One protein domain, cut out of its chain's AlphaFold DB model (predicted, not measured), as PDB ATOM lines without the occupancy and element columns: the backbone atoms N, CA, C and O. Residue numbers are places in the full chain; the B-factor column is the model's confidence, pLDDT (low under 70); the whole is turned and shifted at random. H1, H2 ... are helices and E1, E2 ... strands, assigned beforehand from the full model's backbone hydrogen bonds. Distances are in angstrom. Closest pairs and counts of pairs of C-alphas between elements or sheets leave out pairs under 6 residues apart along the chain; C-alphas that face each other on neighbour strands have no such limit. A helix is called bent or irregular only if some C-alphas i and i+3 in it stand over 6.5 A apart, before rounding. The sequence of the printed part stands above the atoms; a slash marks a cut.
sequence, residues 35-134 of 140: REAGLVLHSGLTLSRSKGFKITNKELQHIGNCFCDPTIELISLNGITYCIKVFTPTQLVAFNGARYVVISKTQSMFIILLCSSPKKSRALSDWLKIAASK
ATOM      1  N   ARG A  35       0.681  78.135  -4.399       84.69
ATOM      2  CA  ARG A  35       1.039  77.288  -3.254       84.69
ATOM      3  C   ARG A  35       2.119  76.293  -3.611       84.69
ATOM      4  O   ARG A  35       3.118  76.174  -2.907       84.69
ATOM      5  N   GLU A  36       1.876  75.558  -4.683       91.56
ATOM      6  CA  GLU A  36       2.699  74.430  -5.072       91.56
ATOM      7  C   GLU A  36       2.889  74.420  -6.581       91.56
ATOM      8  O   GLU A  36       2.014  74.849  -7.334       91.56
ATOM      9  N   ALA A  37       4.046  73.941  -7.019       93.38
ATOM     10  CA  ALA A  37       4.376  73.886  -8.428       93.38
ATOM     11  C   ALA A  37       5.258  72.677  -8.742       93.38
ATOM     12  O   ALA A  37       6.102  72.287  -7.930       93.38
ATOM     13  N   GLY A  38       5.085  72.119  -9.935       93.69
ATOM     14  CA  GLY A  38       5.861  70.989 -10.428       93.69
ATOM     15  C   GLY A  38       6.182  71.108 -11.910       93.69
ATOM     16  O   GLY A  38       5.365  71.578 -12.699       93.69
ATOM     17  N   LEU A  39       7.384  70.658 -12.263       93.50
ATOM     18  CA  LEU A  39       7.863  70.468 -13.626       93.50
ATOM     19  C   LEU A  39       8.098  68.979 -13.823       93.50
ATOM     20  O   LEU A  39       8.968  68.399 -13.167       93.50
ATOM     21  N   VAL A  40       7.299  68.359 -14.680       92.88
ATOM     22  CA  VAL A  40       7.248  66.900 -14.811       92.88
ATOM     23  C   VAL A  40       7.284  66.544 -16.284       92.88
ATOM     24  O   VAL A  40       6.442  67.010 -17.041       92.88
ATOM     25  N   LEU A  41       8.257  65.737 -16.699       91.25
ATOM     26  CA  LEU A  41       8.314  65.218 -18.063       91.25
ATOM     27  C   LEU A  41       7.091  64.345 -18.358       91.25
ATOM     28  O   LEU A  41       6.552  63.705 -17.454       91.25
ATOM     29  N   HIS A  42       6.725  64.220 -19.635       89.50
ATOM     30  CA  HIS A  42       5.672  63.286 -20.069       89.50
ATOM     31  C   HIS A  42       5.962  61.830 -19.671       89.50
ATOM     32  O   HIS A  42       5.039  61.044 -19.487       89.50
ATOM     33  N   SER A  43       7.238  61.482 -19.463       87.31
ATOM     34  CA  SER A  43       7.675  60.175 -18.956       87.31
ATOM     35  C   SER A  43       7.356  59.920 -17.477       87.31
ATOM     36  O   SER A  43       7.507  58.795 -17.009       87.31
ATOM     37  N   GLY A  44       6.955  60.944 -16.717       86.88
ATOM     38  CA  GLY A  44       6.747  60.864 -15.267       86.88
ATOM     39  C   GLY A  44       7.929  61.327 -14.419       86.88
ATOM     40  O   GLY A  44       7.779  61.522 -13.210       86.88
ATOM     41  N   LEU A  45       9.096  61.572 -15.023       88.69
ATOM     42  CA  LEU A  45      10.246  62.098 -14.291       88.69
ATOM     43  C   LEU A  45       9.992  63.549 -13.855       88.69
ATOM     44  O   LEU A  45       9.753  64.433 -14.675       88.69
ATOM     45  N   THR A  46      10.096  63.816 -12.556       89.94
ATOM     46  CA  THR A  46       9.994  65.180 -12.016       89.94
ATOM     47  C   THR A  46      11.333  65.904 -12.146       89.94
ATOM     48  O   THR A  46      12.308  65.517 -11.505       89.94
ATOM     49  N   LEU A  47      11.371  66.984 -12.930       88.38
ATOM     50  CA  LEU A  47      12.550  67.840 -13.102       88.38
ATOM     51  C   LEU A  47      12.777  68.760 -11.911       88.38
ATOM     52  O   LEU A  47      13.904  69.003 -11.490       88.38
ATOM     53  N   SER A  48      11.690  69.322 -11.391       90.62
ATOM     54  CA  SER A  48      11.721  70.163 -10.206       90.62
ATOM     55  C   SER A  48      10.338  70.261  -9.592       90.62
ATOM     56  O   SER A  48       9.327  70.121 -10.279       90.62
ATOM     57  N   ARG A  49      10.286  70.517  -8.287       92.88
ATOM     58  CA  ARG A  49       9.033  70.702  -7.561       92.88
ATOM     59  C   ARG A  49       9.214  71.590  -6.342       92.88
ATOM     60  O   ARG A  49      10.280  71.602  -5.723       92.88
ATOM     61  N   SER A  50       8.158  72.302  -5.976       91.44
ATOM     62  CA  SER A  50       8.098  73.043  -4.723       91.44
ATOM     63  C   SER A  50       7.979  72.083  -3.537       91.44
ATOM     64  O   SER A  50       7.598  70.917  -3.672       91.44
ATOM     65  N   LYS A  51       8.249  72.589  -2.329       86.31
ATOM     66  CA  LYS A  51       7.936  71.855  -1.096       86.31
ATOM     67  C   LYS A  51       6.427  71.578  -1.049       86.31
ATOM     68  O   LYS A  51       5.640  72.484  -1.300       86.31
ATOM     69  N   GLY A  52       6.042  70.341  -0.741       86.06
ATOM     70  CA  GLY A  52       4.636  69.922  -0.650       86.06
ATOM     71  C   GLY A  52       4.042  69.383  -1.951       86.06
ATOM     72  O   GLY A  52       3.192  68.500  -1.872       86.06
ATOM     73  N   PHE A  53       4.561  69.793  -3.117       91.75
ATOM     74  CA  PHE A  53       4.044  69.321  -4.399       91.75
ATOM     75  C   PHE A  53       4.243  67.809  -4.552       91.75
ATOM     76  O   PHE A  53       5.356  67.267  -4.441       91.75
ATOM     77  N   LYS A  54       3.136  67.133  -4.832       91.75
ATOM     78  CA  LYS A  54       3.064  65.709  -5.132       91.75
ATOM     79  C   LYS A  54       2.198  65.523  -6.364       91.75
ATOM     80  O   LYS A  54       1.245  66.270  -6.570       91.75
ATOM     81  N   ILE A  55       2.572  64.538  -7.163       93.75
ATOM     82  CA  ILE A  55       1.787  64.054  -8.283       93.75
ATOM     83  C   ILE A  55       2.102  62.579  -8.484       93.75
ATOM     84  O   ILE A  55       3.251  62.153  -8.352       93.75
ATOM     85  N   THR A  56       1.072  61.796  -8.750       93.88
ATOM     86  CA  THR A  56       1.179  60.373  -9.057       93.88
ATOM     87  C   THR A  56       1.195  60.149 -10.565       93.88
ATOM     88  O   THR A  56       0.691  60.964 -11.337       93.88
ATOM     89  N   ASN A  57       1.702  58.996 -11.006       92.31
ATOM     90  CA  ASN A  57       1.652  58.635 -12.426       92.31
ATOM     91  C   ASN A  57       0.211  58.563 -12.953       92.31
ATOM     92  O   ASN A  57      -0.030  58.937 -14.093       92.31
ATOM     93  N   LYS A  58      -0.757  58.136 -12.129       94.19
ATOM     94  CA  LYS A  58      -2.177  58.105 -12.518       94.19
ATOM     95  C   LYS A  58      -2.712  59.507 -12.816       94.19
ATOM     96  O   LYS A  58      -3.355  59.711 -13.837       94.19
ATOM     97  N   GLU A  59      -2.409  60.471 -11.952       95.62
ATOM     98  CA  GLU A  59      -2.796  61.874 -12.146       95.62
ATOM     99  C   GLU A  59      -2.112  62.490 -13.367       95.62
ATOM    100  O   GLU A  59      -2.745  63.220 -14.124       95.62
ATOM    101  N   LEU A  60      -0.840  62.156 -13.601       95.56
ATOM    102  CA  LEU A  60      -0.106  62.620 -14.775       95.56
ATOM    103  C   LEU A  60      -0.685  62.066 -16.084       95.56
ATOM    104  O   LEU A  60      -0.847  62.812 -17.047       95.56
ATOM    105  N   GLN A  61      -1.037  60.779 -16.113       94.31
ATOM    106  CA  GLN A  61      -1.721  60.172 -17.258       94.31
ATOM    107  C   GLN A  61      -3.090  60.817 -17.485       94.31
ATOM    108  O   GLN A  61      -3.439  61.144 -18.616       94.31
ATOM    109  N   HIS A  62      -3.837  61.090 -16.409       95.06
ATOM    110  CA  HIS A  62      -5.117  61.791 -16.502       95.06
ATOM    111  C   HIS A  62      -4.966  63.209 -17.070       95.06
ATOM    112  O   HIS A  62      -5.751  63.604 -17.927       95.06
ATOM    113  N   ILE A  63      -3.923  63.953 -16.676       96.19
ATOM    114  CA  ILE A  63      -3.571  65.240 -17.302       96.19
ATOM    115  C   ILE A  63      -3.326  65.061 -18.801       96.19
ATOM    116  O   ILE A  63      -3.868  65.824 -19.598       96.19
ATOM    117  N   GLY A  64      -2.528  64.063 -19.190       94.50
ATOM    118  CA  GLY A  64      -2.267  63.748 -20.594       94.50
ATOM    119  C   GLY A  64      -3.555  63.518 -21.383       94.50
ATOM    120  O   GLY A  64      -3.745  64.141 -22.426       94.50
ATOM    121  N   ASN A  65      -4.468  62.714 -20.834       94.75
ATOM    122  CA  ASN A  65      -5.774  62.443 -21.430       94.75
ATOM    123  C   ASN A  65      -6.619  63.712 -21.565       94.75
ATOM    124  O   ASN A  65      -7.198  63.923 -22.625       94.75
ATOM    125  N   CYS A  66      -6.626  64.593 -20.557       95.44
ATOM    126  CA  CYS A  66      -7.342  65.871 -20.636       95.44
ATOM    127  C   CYS A  66      -6.888  66.711 -21.839       95.44
ATOM    128  O   CYS A  66      -7.699  67.421 -22.408       95.44
ATOM    129  N   PHE A  67      -5.613  66.641 -22.245       94.31
ATOM    130  CA  PHE A  67      -5.104  67.347 -23.430       94.31
ATOM    131  C   PHE A  67      -5.425  66.660 -24.766       94.31
ATOM    132  O   PHE A  67      -5.284  67.298 -25.810       94.31
ATOM    133  N   CYS A  68      -5.796  65.381 -24.749       93.00
ATOM    134  CA  CYS A  68      -6.143  64.607 -25.942       93.00
ATOM    135  C   CYS A  68      -7.657  64.548 -26.176       93.00
ATOM    136  O   CYS A  68      -8.088  64.455 -27.322       93.00
ATOM    137  N   ASP A  69      -8.446  64.615 -25.105       93.56
ATOM    138  CA  ASP A  69      -9.896  64.496 -25.132       93.56
ATOM    139  C   ASP A  69     -10.552  65.735 -24.492       93.56
ATOM    140  O   ASP A  69     -10.562  65.869 -23.263       93.56
ATOM    141  N   PRO A  70     -11.121  66.650 -25.303       87.00
ATOM    142  CA  PRO A  70     -11.762  67.863 -24.803       87.00
ATOM    143  C   PRO A  70     -13.108  67.601 -24.109       87.00
ATOM    144  O   PRO A  70     -13.672  68.536 -23.543       87.00
ATOM    145  N   THR A  71     -13.645  66.375 -24.152       92.81
ATOM    146  CA  THR A  71     -14.886  66.012 -23.443       92.81
ATOM    147  C   THR A  71     -14.663  65.792 -21.947       92.81
ATOM    148  O   THR A  71     -15.616  65.772 -21.169       92.81
ATOM    149  N   ILE A  72     -13.404  65.659 -21.514       94.62
ATOM    150  CA  ILE A  72     -13.060  65.540 -20.102       94.62
ATOM    151  C   ILE A  72     -13.217  66.908 -19.433       94.62
ATOM    152  O   ILE A  72     -12.439  67.831 -19.660       94.62
ATOM    153  N   GLU A  73     -14.201  67.021 -18.542       95.19
ATOM    154  CA  GLU A  73     -14.493  68.269 -17.822       95.19
ATOM    155  C   GLU A  73     -13.885  68.328 -16.413       95.19
ATOM    156  O   GLU A  73     -13.904  69.376 -15.763       95.19
ATOM    157  N   LEU A  74     -13.349  67.209 -15.914       96.50
ATOM    158  CA  LEU A  74     -12.870  67.068 -14.540       96.50
ATOM    159  C   LEU A  74     -11.427  66.569 -14.488       96.50
ATOM    160  O   LEU A  74     -11.043  65.610 -15.159       96.50
ATOM    161  N   ILE A  75     -10.646  67.167 -13.596       95.69
ATOM    162  CA  ILE A  75      -9.281  66.744 -13.290       95.69
ATOM    163  C   ILE A  75      -9.120  66.571 -11.782       95.69
ATOM    164  O   ILE A  75      -9.456  67.464 -11.009       95.69
ATOM    165  N   SER A  76      -8.590  65.426 -11.353       93.69
ATOM    166  CA  SER A  76      -8.317  65.146  -9.940       93.69
ATOM    167  C   SER A  76      -6.819  65.190  -9.671       93.69
ATOM    168  O   SER A  76      -6.070  64.470 -10.322       93.69
ATOM    169  N   LEU A  77      -6.393  66.026  -8.720       92.62
ATOM    170  CA  LEU A  77      -4.999  66.185  -8.291       92.62
ATOM    171  C   LEU A  77      -4.916  66.248  -6.764       92.62
ATOM    172  O   LEU A  77      -5.615  67.043  -6.133       92.62
ATOM    173  N   ASN A  78      -4.046  65.435  -6.170       87.81
ATOM    174  CA  ASN A  78      -3.865  65.267  -4.728       87.81
ATOM    175  C   ASN A  78      -5.191  65.038  -3.983       87.81
ATOM    176  O   ASN A  78      -5.431  65.612  -2.921       87.81
ATOM    177  N   GLY A  79      -6.073  64.222  -4.568       87.38
ATOM    178  CA  GLY A  79      -7.397  63.920  -4.012       87.38
ATOM    179  C   GLY A  79      -8.414  65.067  -4.097       87.38
ATOM    180  O   GLY A  79      -9.490  64.960  -3.519       87.38
ATOM    181  N   ILE A  80      -8.098  66.158  -4.803       92.06
ATOM    182  CA  ILE A  80      -9.010  67.284  -5.041       92.06
ATOM    183  C   ILE A  80      -9.447  67.258  -6.502       92.06
ATOM    184  O   ILE A  80      -8.604  67.270  -7.398       92.06
ATOM    185  N   THR A  81     -10.754  67.279  -6.745       96.06
ATOM    186  CA  THR A  81     -11.331  67.349  -8.093       96.06
ATOM    187  C   THR A  81     -11.613  68.795  -8.488       96.06
ATOM    188  O   THR A  81     -12.274  69.530  -7.758       96.06
ATOM    189  N   TYR A  82     -11.124  69.205  -9.652       97.25
ATOM    190  CA  TYR A  82     -11.294  70.531 -10.234       97.25
ATOM    191  C   TYR A  82     -12.117  70.431 -11.519       97.25
ATOM    192  O   TYR A  82     -11.936  69.499 -12.302       97.25
ATOM    193  N   CYS A  83     -12.968  71.423 -11.762       97.50
ATOM    194  CA  CYS A  83     -13.732  71.546 -12.999       97.50
ATOM    195  C   CYS A  83     -12.950  72.382 -14.010       97.50
ATOM    196  O   CYS A  83     -12.624  73.541 -13.730       97.50
ATOM    197  N   ILE A  84     -12.665  71.816 -15.177       97.00
ATOM    198  CA  ILE A  84     -11.984  72.493 -16.278       97.00
ATOM    199  C   ILE A  84     -12.908  73.593 -16.816       97.00
ATOM    200  O   ILE A  84     -14.097  73.383 -17.042       97.00
ATOM    201  N   LYS A  85     -12.369  74.808 -16.955       95.00
ATOM    202  CA  LYS A  85     -13.096  75.985 -17.471       95.00
ATOM    203  C   LYS A  85     -12.408  76.641 -18.655       95.00
ATOM    204  O   LYS A  85     -13.063  77.332 -19.426       95.00
ATOM    205  N   VAL A  86     -11.101  76.439 -18.797       93.19
ATOM    206  CA  VAL A  86     -10.337  76.897 -19.956       93.19
ATOM    207  C   VAL A  86      -9.566  75.711 -20.501       93.19
ATOM    208  O   VAL A  86      -8.812  75.070 -19.766       93.19
ATOM    209  N   PHE A  87      -9.753  75.455 -21.792       93.75
ATOM    210  CA  PHE A  87      -9.076  74.408 -22.535       93.75
ATOM    211  C   PHE A  87      -8.464  74.998 -23.802       93.75
ATOM    212  O   PHE A  87      -9.142  75.647 -24.597       93.75
ATOM    213  N   THR A  88      -7.173  74.756 -23.994       93.12
ATOM    214  CA  THR A  88      -6.464  74.973 -25.255       93.12
ATOM    215  C   THR A  88      -5.490  73.808 -25.470       93.12
ATOM    216  O   THR A  88      -5.108  73.167 -24.487       93.12
ATOM    217  N   PRO A  89      -4.989  73.571 -26.696       92.12
ATOM    218  CA  PRO A  89      -4.049  72.473 -26.955       92.12
ATOM    219  C   PRO A  89      -2.781  72.475 -26.082       92.12
ATOM    220  O   PRO A  89      -2.140  71.439 -25.918       92.12
ATOM    221  N   THR A  90      -2.406  73.628 -25.516       93.31
ATOM    222  CA  THR A  90      -1.185  73.809 -24.714       93.31
ATOM    223  C   THR A  90      -1.441  74.240 -23.273       93.31
ATOM    224  O   THR A  90      -0.493  74.355 -22.494       93.31
ATOM    225  N   GLN A  91      -2.695  74.485 -22.880       96.44
ATOM    226  CA  GLN A  91      -3.015  74.907 -21.519       96.44
ATOM    227  C   GLN A  91      -4.408  74.481 -21.050       96.44
ATOM    228  O   GLN A  91      -5.383  74.616 -21.788       96.44
ATOM    229  N   LEU A  92      -4.482  74.077 -19.781       96.31
ATOM    230  CA  LEU A  92      -5.700  73.815 -19.020       96.31
ATOM    231  C   LEU A  92      -5.775  74.742 -17.807       96.31
ATOM    232  O   LEU A  92      -4.773  74.955 -17.118       96.31
ATOM    233  N   VAL A  93      -6.979  75.226 -17.504       96.56
ATOM    234  CA  VAL A  93      -7.290  75.886 -16.229       96.56
ATOM    235  C   VAL A  93      -8.531  75.249 -15.628       96.56
ATOM    236  O   VAL A  93      -9.585  75.209 -16.270       96.56
ATOM    237  N   ALA A  94      -8.412  74.777 -14.389       97.25
ATOM    238  CA  ALA A  94      -9.497  74.113 -13.678       97.25
ATOM    239  C   ALA A  94      -9.665  74.651 -12.254       97.25
ATOM    240  O   ALA A  94      -8.691  75.018 -11.601       97.25
ATOM    241  N   PHE A  95     -10.905  74.694 -11.766       96.56
ATOM    242  CA  PHE A  95     -11.285  75.365 -10.520       96.56
ATOM    243  C   PHE A  95     -11.974  74.415  -9.534       96.56
ATOM    244  O   PHE A  95     -12.761  73.557  -9.923       96.56
ATOM    245  N   ASN A  96     -11.714  74.614  -8.245       95.50
ATOM    246  CA  ASN A  96     -12.408  73.998  -7.118       95.50
ATOM    247  C   ASN A  96     -12.668  75.099  -6.072       95.50
ATOM    248  O   ASN A  96     -11.823  75.383  -5.219       95.50
ATOM    249  N   GLY A  97     -13.807  75.788  -6.189       91.44
ATOM    250  CA  GLY A  97     -14.142  76.932  -5.336       91.44
ATOM    251  C   GLY A  97     -13.064  78.021  -5.379       91.44
ATOM    252  O   GLY A  97     -12.813  78.620  -6.422       91.44
ATOM    253  N   ALA A  98     -12.407  78.266  -4.242       90.06
ATOM    254  CA  ALA A  98     -11.306  79.226  -4.145       90.06
ATOM    255  C   ALA A  98      -9.987  78.710  -4.752       90.06
ATOM    256  O   ALA A  98      -9.091  79.493  -5.045       90.06
ATOM    257  N   ARG A  99      -9.826  77.402  -4.950       92.62
ATOM    258  CA  ARG A  99      -8.592  76.825  -5.491       92.62
ATOM    259  C   ARG A  99      -8.681  76.706  -6.998       92.62
ATOM    260  O   ARG A  99      -9.756  76.499  -7.557       92.62
ATOM    261  N   TYR A 100      -7.538  76.781  -7.658       94.81
ATOM    262  CA  TYR A 100      -7.457  76.479  -9.079       94.81
ATOM    263  C   TYR A 100      -6.098  75.895  -9.431       94.81
ATOM    264  O   TYR A 100      -5.110  76.084  -8.714       94.81
ATOM    265  N   VAL A 101      -6.074  75.172 -10.541       95.69
ATOM    266  CA  VAL A 101      -4.868  74.644 -11.156       95.69
ATOM    267  C   VAL A 101      -4.713  75.244 -12.544       95.69
ATOM    268  O   VAL A 101      -5.684  75.364 -13.292       95.69
ATOM    269  N   VAL A 102      -3.480  75.616 -12.878       95.94
ATOM    270  CA  VAL A 102      -3.070  75.942 -14.245       95.94
ATOM    271  C   VAL A 102      -2.049  74.905 -14.673       95.94
ATOM    272  O   VAL A 102      -1.068  74.672 -13.963       95.94
ATOM    273  N   ILE A 103      -2.279  74.288 -15.827       97.00
ATOM    274  CA  ILE A 103      -1.370  73.303 -16.405       97.00
ATOM    275  C   ILE A 103      -1.010  73.753 -17.804       97.00
ATOM    276  O   ILE A 103      -1.895  73.894 -18.641       97.00
ATOM    277  N   SER A 104       0.278  73.939 -18.072       96.31
ATOM    278  CA  SER A 104       0.777  74.145 -19.429       96.31
ATOM    279  C   SER A 104       1.523  72.911 -19.915       96.31
ATOM    280  O   SER A 104       2.346  72.351 -19.192       96.31
ATOM    281  N   LYS A 105       1.220  72.498 -21.144       94.62
ATOM    282  CA  LYS A 105       1.857  71.389 -21.852       94.62
ATOM    283  C   LYS A 105       2.881  71.948 -22.836       94.62
ATOM    284  O   LYS A 105       2.539  72.792 -23.665       94.62
ATOM    285  N   THR A 106       4.113  71.459 -22.748       91.44
ATOM    286  CA  THR A 106       5.141  71.619 -23.787       91.44
ATOM    287  C   THR A 106       5.297  70.302 -24.557       91.44
ATOM    288  O   THR A 106       4.585  69.326 -24.296       91.44
ATOM    289  N   GLN A 107       6.219  70.248 -25.516       88.00
ATOM    290  CA  GLN A 107       6.530  69.020 -26.243       88.00
ATOM    291  C   GLN A 107       7.133  67.948 -25.320       88.00
ATOM    292  O   GLN A 107       6.849  66.773 -25.528       88.00
ATOM    293  N   SER A 108       7.895  68.321 -24.282       85.62
ATOM    294  CA  SER A 108       8.564  67.355 -23.388       85.62
ATOM    295  C   SER A 108       7.980  67.241 -21.973       85.62
ATOM    296  O   SER A 108       8.206  66.224 -21.306       85.62
ATOM    297  N   MET A 109       7.237  68.246 -21.489       91.38
ATOM    298  CA  MET A 109       6.837  68.305 -20.081       91.38
ATOM    299  C   MET A 109       5.470  68.952 -19.827       91.38
ATOM    300  O   MET A 109       4.897  69.646 -20.669       91.38
ATOM    301  N   PHE A 110       4.987  68.771 -18.602       95.38
ATOM    302  CA  PHE A 110       3.926  69.548 -17.987       95.38
ATOM    303  C   PHE A 110       4.498  70.500 -16.935       95.38
ATOM    304  O   PHE A 110       5.316  70.117 -16.093       95.38
ATOM    305  N   ILE A 111       4.004  71.736 -16.953       95.06
ATOM    306  CA  ILE A 111       4.191  72.720 -15.887       95.06
ATOM    307  C   ILE A 111       2.871  72.836 -15.137       95.06
ATOM    308  O   ILE A 111       1.871  73.243 -15.722       95.06
ATOM    309  N   ILE A 112       2.867  72.479 -13.856       96.00
ATOM    310  CA  ILE A 112       1.651  72.348 -13.047       96.00
ATOM    311  C   ILE A 112       1.732  73.327 -11.884       96.00
ATOM    312  O   ILE A 112       2.664  73.247 -11.085       96.00
ATOM    313  N   LEU A 113       0.756  74.227 -11.776       94.88
ATOM    314  CA  LEU A 113       0.675  75.248 -10.731       94.88
ATOM    315  C   LEU A 113      -0.618  75.091  -9.921       94.88
ATOM    316  O   LEU A 113      -1.707  75.256 -10.466       94.88
ATOM    317  N   LEU A 114      -0.505  74.824  -8.617       93.81
ATOM    318  CA  LEU A 114      -1.627  74.733  -7.677       93.81
ATOM    319  C   LEU A 114      -1.741  76.026  -6.865       93.81
ATOM    320  O   LEU A 114      -0.797  76.432  -6.181       93.81
ATOM    321  N   CYS A 115      -2.910  76.659  -6.904       92.69
ATOM    322  CA  CYS A 115      -3.112  78.009  -6.387       92.69
ATOM    323  C   CYS A 115      -4.344  78.103  -5.466       92.69
ATOM    324  O   CYS A 115      -5.305  77.347  -5.626       92.69
ATOM    325  N   SER A 116      -4.335  79.034  -4.502       90.06
ATOM    326  CA  SER A 116      -5.399  79.169  -3.484       90.06
ATOM    327  C   SER A 116      -6.462  80.237  -3.732       90.06
ATOM    328  O   SER A 116      -7.376  80.336  -2.915       90.06
ATOM    329  N   SER A 117      -6.370  81.010  -4.819       89.50
ATOM    330  CA  SER A 117      -7.352  82.058  -5.134       89.50
ATOM    331  C   SER A 117      -7.437  82.359  -6.619       89.50
ATOM    332  O   SER A 117      -6.419  82.667  -7.243       89.50
ATOM    333  N   PRO A 118      -8.644  82.386  -7.201       89.81
ATOM    334  CA  PRO A 118      -8.818  82.587  -8.629       89.81
ATOM    335  C   PRO A 118      -8.668  84.056  -9.051       89.81
ATOM    336  O   PRO A 118      -8.690  84.331 -10.250       89.81
ATOM    337  N   LYS A 119      -8.504  85.004  -8.108       87.75
ATOM    338  CA  LYS A 119      -8.520  86.460  -8.368       87.75
ATOM    339  C   LYS A 119      -7.566  86.896  -9.479       87.75
ATOM    340  O   LYS A 119      -7.854  87.843 -10.200       87.75
ATOM    341  N   LYS A 120      -6.426  86.214  -9.606       87.12
ATOM    342  CA  LYS A 120      -5.391  86.515 -10.607       87.12
ATOM    343  C   LYS A 120      -5.144  85.350 -11.570       87.12
ATOM    344  O   LYS A 120      -4.103  85.305 -12.219       87.12
ATOM    345  N   SER A 121      -6.107  84.431 -11.676       90.88
ATOM    346  CA  SER A 121      -6.011  83.223 -12.505       90.88
ATOM    347  C   SER A 121      -5.727  83.532 -13.969       90.88
ATOM    348  O   SER A 121      -4.808  82.945 -14.528       90.88
ATOM    349  N   ARG A 122      -6.430  84.501 -14.569       90.94
ATOM    350  CA  ARG A 122      -6.180  84.926 -15.956       90.94
ATOM    351  C   ARG A 122      -4.743  85.417 -16.149       90.94
ATOM    352  O   ARG A 122      -4.042  84.898 -17.007       90.94
ATOM    353  N   ALA A 123      -4.282  86.342 -15.306       89.44
ATOM    354  CA  ALA A 123      -2.925  86.884 -15.399       89.44
ATOM    355  C   ALA A 123      -1.845  85.798 -15.237       89.44
ATOM    356  O   ALA A 123      -0.861  85.798 -15.976       89.44
ATOM    357  N   LEU A 124      -2.033  84.855 -14.302       90.31
ATOM    358  CA  LEU A 124      -1.117  83.722 -14.144       90.31
ATOM    359  C   LEU A 124      -1.159  82.787 -15.359       90.31
ATOM    360  O   LEU A 124      -0.110  82.352 -15.824       90.31
ATOM    361  N   SER A 125      -2.355  82.486 -15.867       92.56
ATOM    362  CA  SER A 125      -2.559  81.628 -17.035       92.56
ATOM    363  C   SER A 125      -1.868  82.200 -18.271       92.56
ATOM    364  O   SER A 125      -1.090  81.497 -18.917       92.56
ATOM    365  N   ASP A 126      -2.078  83.486 -18.556       91.75
ATOM    366  CA  ASP A 126      -1.472  84.180 -19.693       91.75
ATOM    367  C   ASP A 126       0.054  84.214 -19.570       91.75
ATOM    368  O   ASP A 126       0.771  83.889 -20.519       91.75
ATOM    369  N   TRP A 127       0.565  84.533 -18.375       90.94
ATOM    370  CA  TRP A 127       2.000  84.500 -18.121       90.94
ATOM    371  C   TRP A 127       2.581  83.099 -18.327       90.94
ATOM    372  O   TRP A 127       3.595  82.954 -19.011       90.94
ATOM    373  N   LEU A 128       1.937  82.064 -17.775       91.69
ATOM    374  CA  LEU A 128       2.428  80.693 -17.877       91.69
ATOM    375  C   LEU A 128       2.407  80.207 -19.325       91.69
ATOM    376  O   LEU A 128       3.345  79.543 -19.750       91.69
ATOM    377  N   LYS A 129       1.384  80.586 -20.096       91.50
ATOM    378  CA  LYS A 129       1.289  80.267 -21.522       91.50
ATOM    379  C   LYS A 129       2.490  80.821 -22.293       91.50
ATOM    380  O   LYS A 129       3.107  80.090 -23.063       91.50
ATOM    381  N   ILE A 130       2.858  82.078 -22.037       89.50
ATOM    382  CA  ILE A 130       4.033  82.731 -22.644       89.50
ATOM    383  C   ILE A 130       5.342  82.106 -22.145       89.50
ATOM    384  O   ILE A 130       6.303  81.981 -22.900       89.50
ATOM    385  N   ALA A 131       5.420  81.750 -20.863       87.19
ATOM    386  CA  ALA A 131       6.611  81.129 -20.297       87.19
ATOM    387  C   ALA A 131       6.847  79.731 -20.891       87.19
ATOM    388  O   ALA A 131       7.960  79.425 -21.309       87.19
ATOM    389  N   ALA A 132       5.791  78.919 -20.989       89.38
ATOM    390  CA  ALA A 132       5.832  77.579 -21.560       89.38
ATOM    391  C   ALA A 132       6.205  77.598 -23.049       89.38
ATOM    392  O   ALA A 132       7.009  76.779 -23.477       89.38
ATOM    393  N   SER A 133       5.706  78.567 -23.827       86.50
ATOM    394  CA  SER A 133       6.045  78.681 -25.254       86.50
ATOM    395  C   SER A 133       7.508  79.053 -25.523       86.50
ATOM    396  O   SER A 133       7.947  78.993 -26.666       86.50
ATOM    397  N   LYS A 134       8.252  79.496 -24.502       84.94
ATOM    398  CA  LYS A 134       9.684  79.830 -24.596       84.94
ATOM    399  C   LYS A 134      10.596  78.671 -24.204       84.94
ATOM    400  O   LYS A 134      11.813  78.797 -24.325       84.94
TER     401      LYS A 134
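Overview. This is residues 35 to 134 of the 140 residues of the protein "uncharacterized protein LOC115218133" of Octopus vulgaris (UniProt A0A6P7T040). One antiparallel sheet of seven strands is curled like part of a barrel, open on one side; H1 sits in its hollow, nearest to E3, and H2 covers the other face, running along E6 and E5. The printed part has 100 residues, with two named helices and seven named strands in the order E1, E2, H1, E3, E4, E5, E6, E7, H2. Across the sheet the order is E2, E1, E7, E6, E5, E4, E3; the class is mixed, helices and strands. The whole is compact and rounded, with a radius of gyration of the C-alphas of 12.1 A and spans of 31 by 29 by 28 A.

Arrangement. E1, residues 35 to 41, and edge strand E2, residues 46 to 49, form a hairpin, with N 39 and O 48 2.8 A apart. H1, residues 57 to 68, is on the sheet at a height of 6.8 A, but only just over none of its strands: 2 of its C-alphas fall on E5, residues 91 to 96. The closest C-alphas of H1 and edge strand E3, residues 74 to 77, are those of Glu 59 and Leu 77, 6.2 A apart. E3, E4, E5, E6 and E7 form a meander, each strand the antiparallel neighbour of the one before; E4 is residues 80 to 88, E6 99 to 105 and E7 109 to 115. E4 bends by 67 degrees at residue 85; its pairing is staggered, with E3 over residues 80 to 83 and with E5 over 83 to 88. N 82 and O 75, 2.8 A, join E4 to E3 within hydrogen-bond range, as do N 83 and O 95, 2.8 A, for E4 and E5. Across E5 and E6 N 101 and O 94 are 2.8 A apart, and across E6 and E7 N 113 and O 102 are 2.9 A apart. E7 and E1 are antiparallel at 170 degrees, with N 110 and O 40 2.8 A apart. H2, residues 118 to 132, is over E6 and E5 at a height of 9.3 A, at 13 degrees to E6 on the local plane; the closest C-alphas of H2 and E6 are those of Pro 118 and Tyr 100, 6.3 A apart. H1 and H2 are on opposite faces and apart. Every O i to N i+4 pair is within hydrogen-bond range in H1, and 9 of 11 in H2.

Along the chain. E1 begins at C-alpha 35 (1.039, 77.288, -3.254) and measures 20.4 A; E2 is 7.2 A, H1 16.7 A and E3 10.1 A. E4 is 21.8 A, E5 17.2 A, E6 20.2 A and E7 19.5 A. H2, 20.2 A, ends at C-alpha 132 (5.832, 77.579, -21.560); it is irregular, with C-alphas 119 and 122 8.1 A apart.

Size, cuts and confidence. The C-alphas farthest apart, those of Ser 43 and Lys 119, are 32.6 A apart. The printed part has no cut and no long link. Its mean pLDDT is 92.4, and no printed residue is under 70.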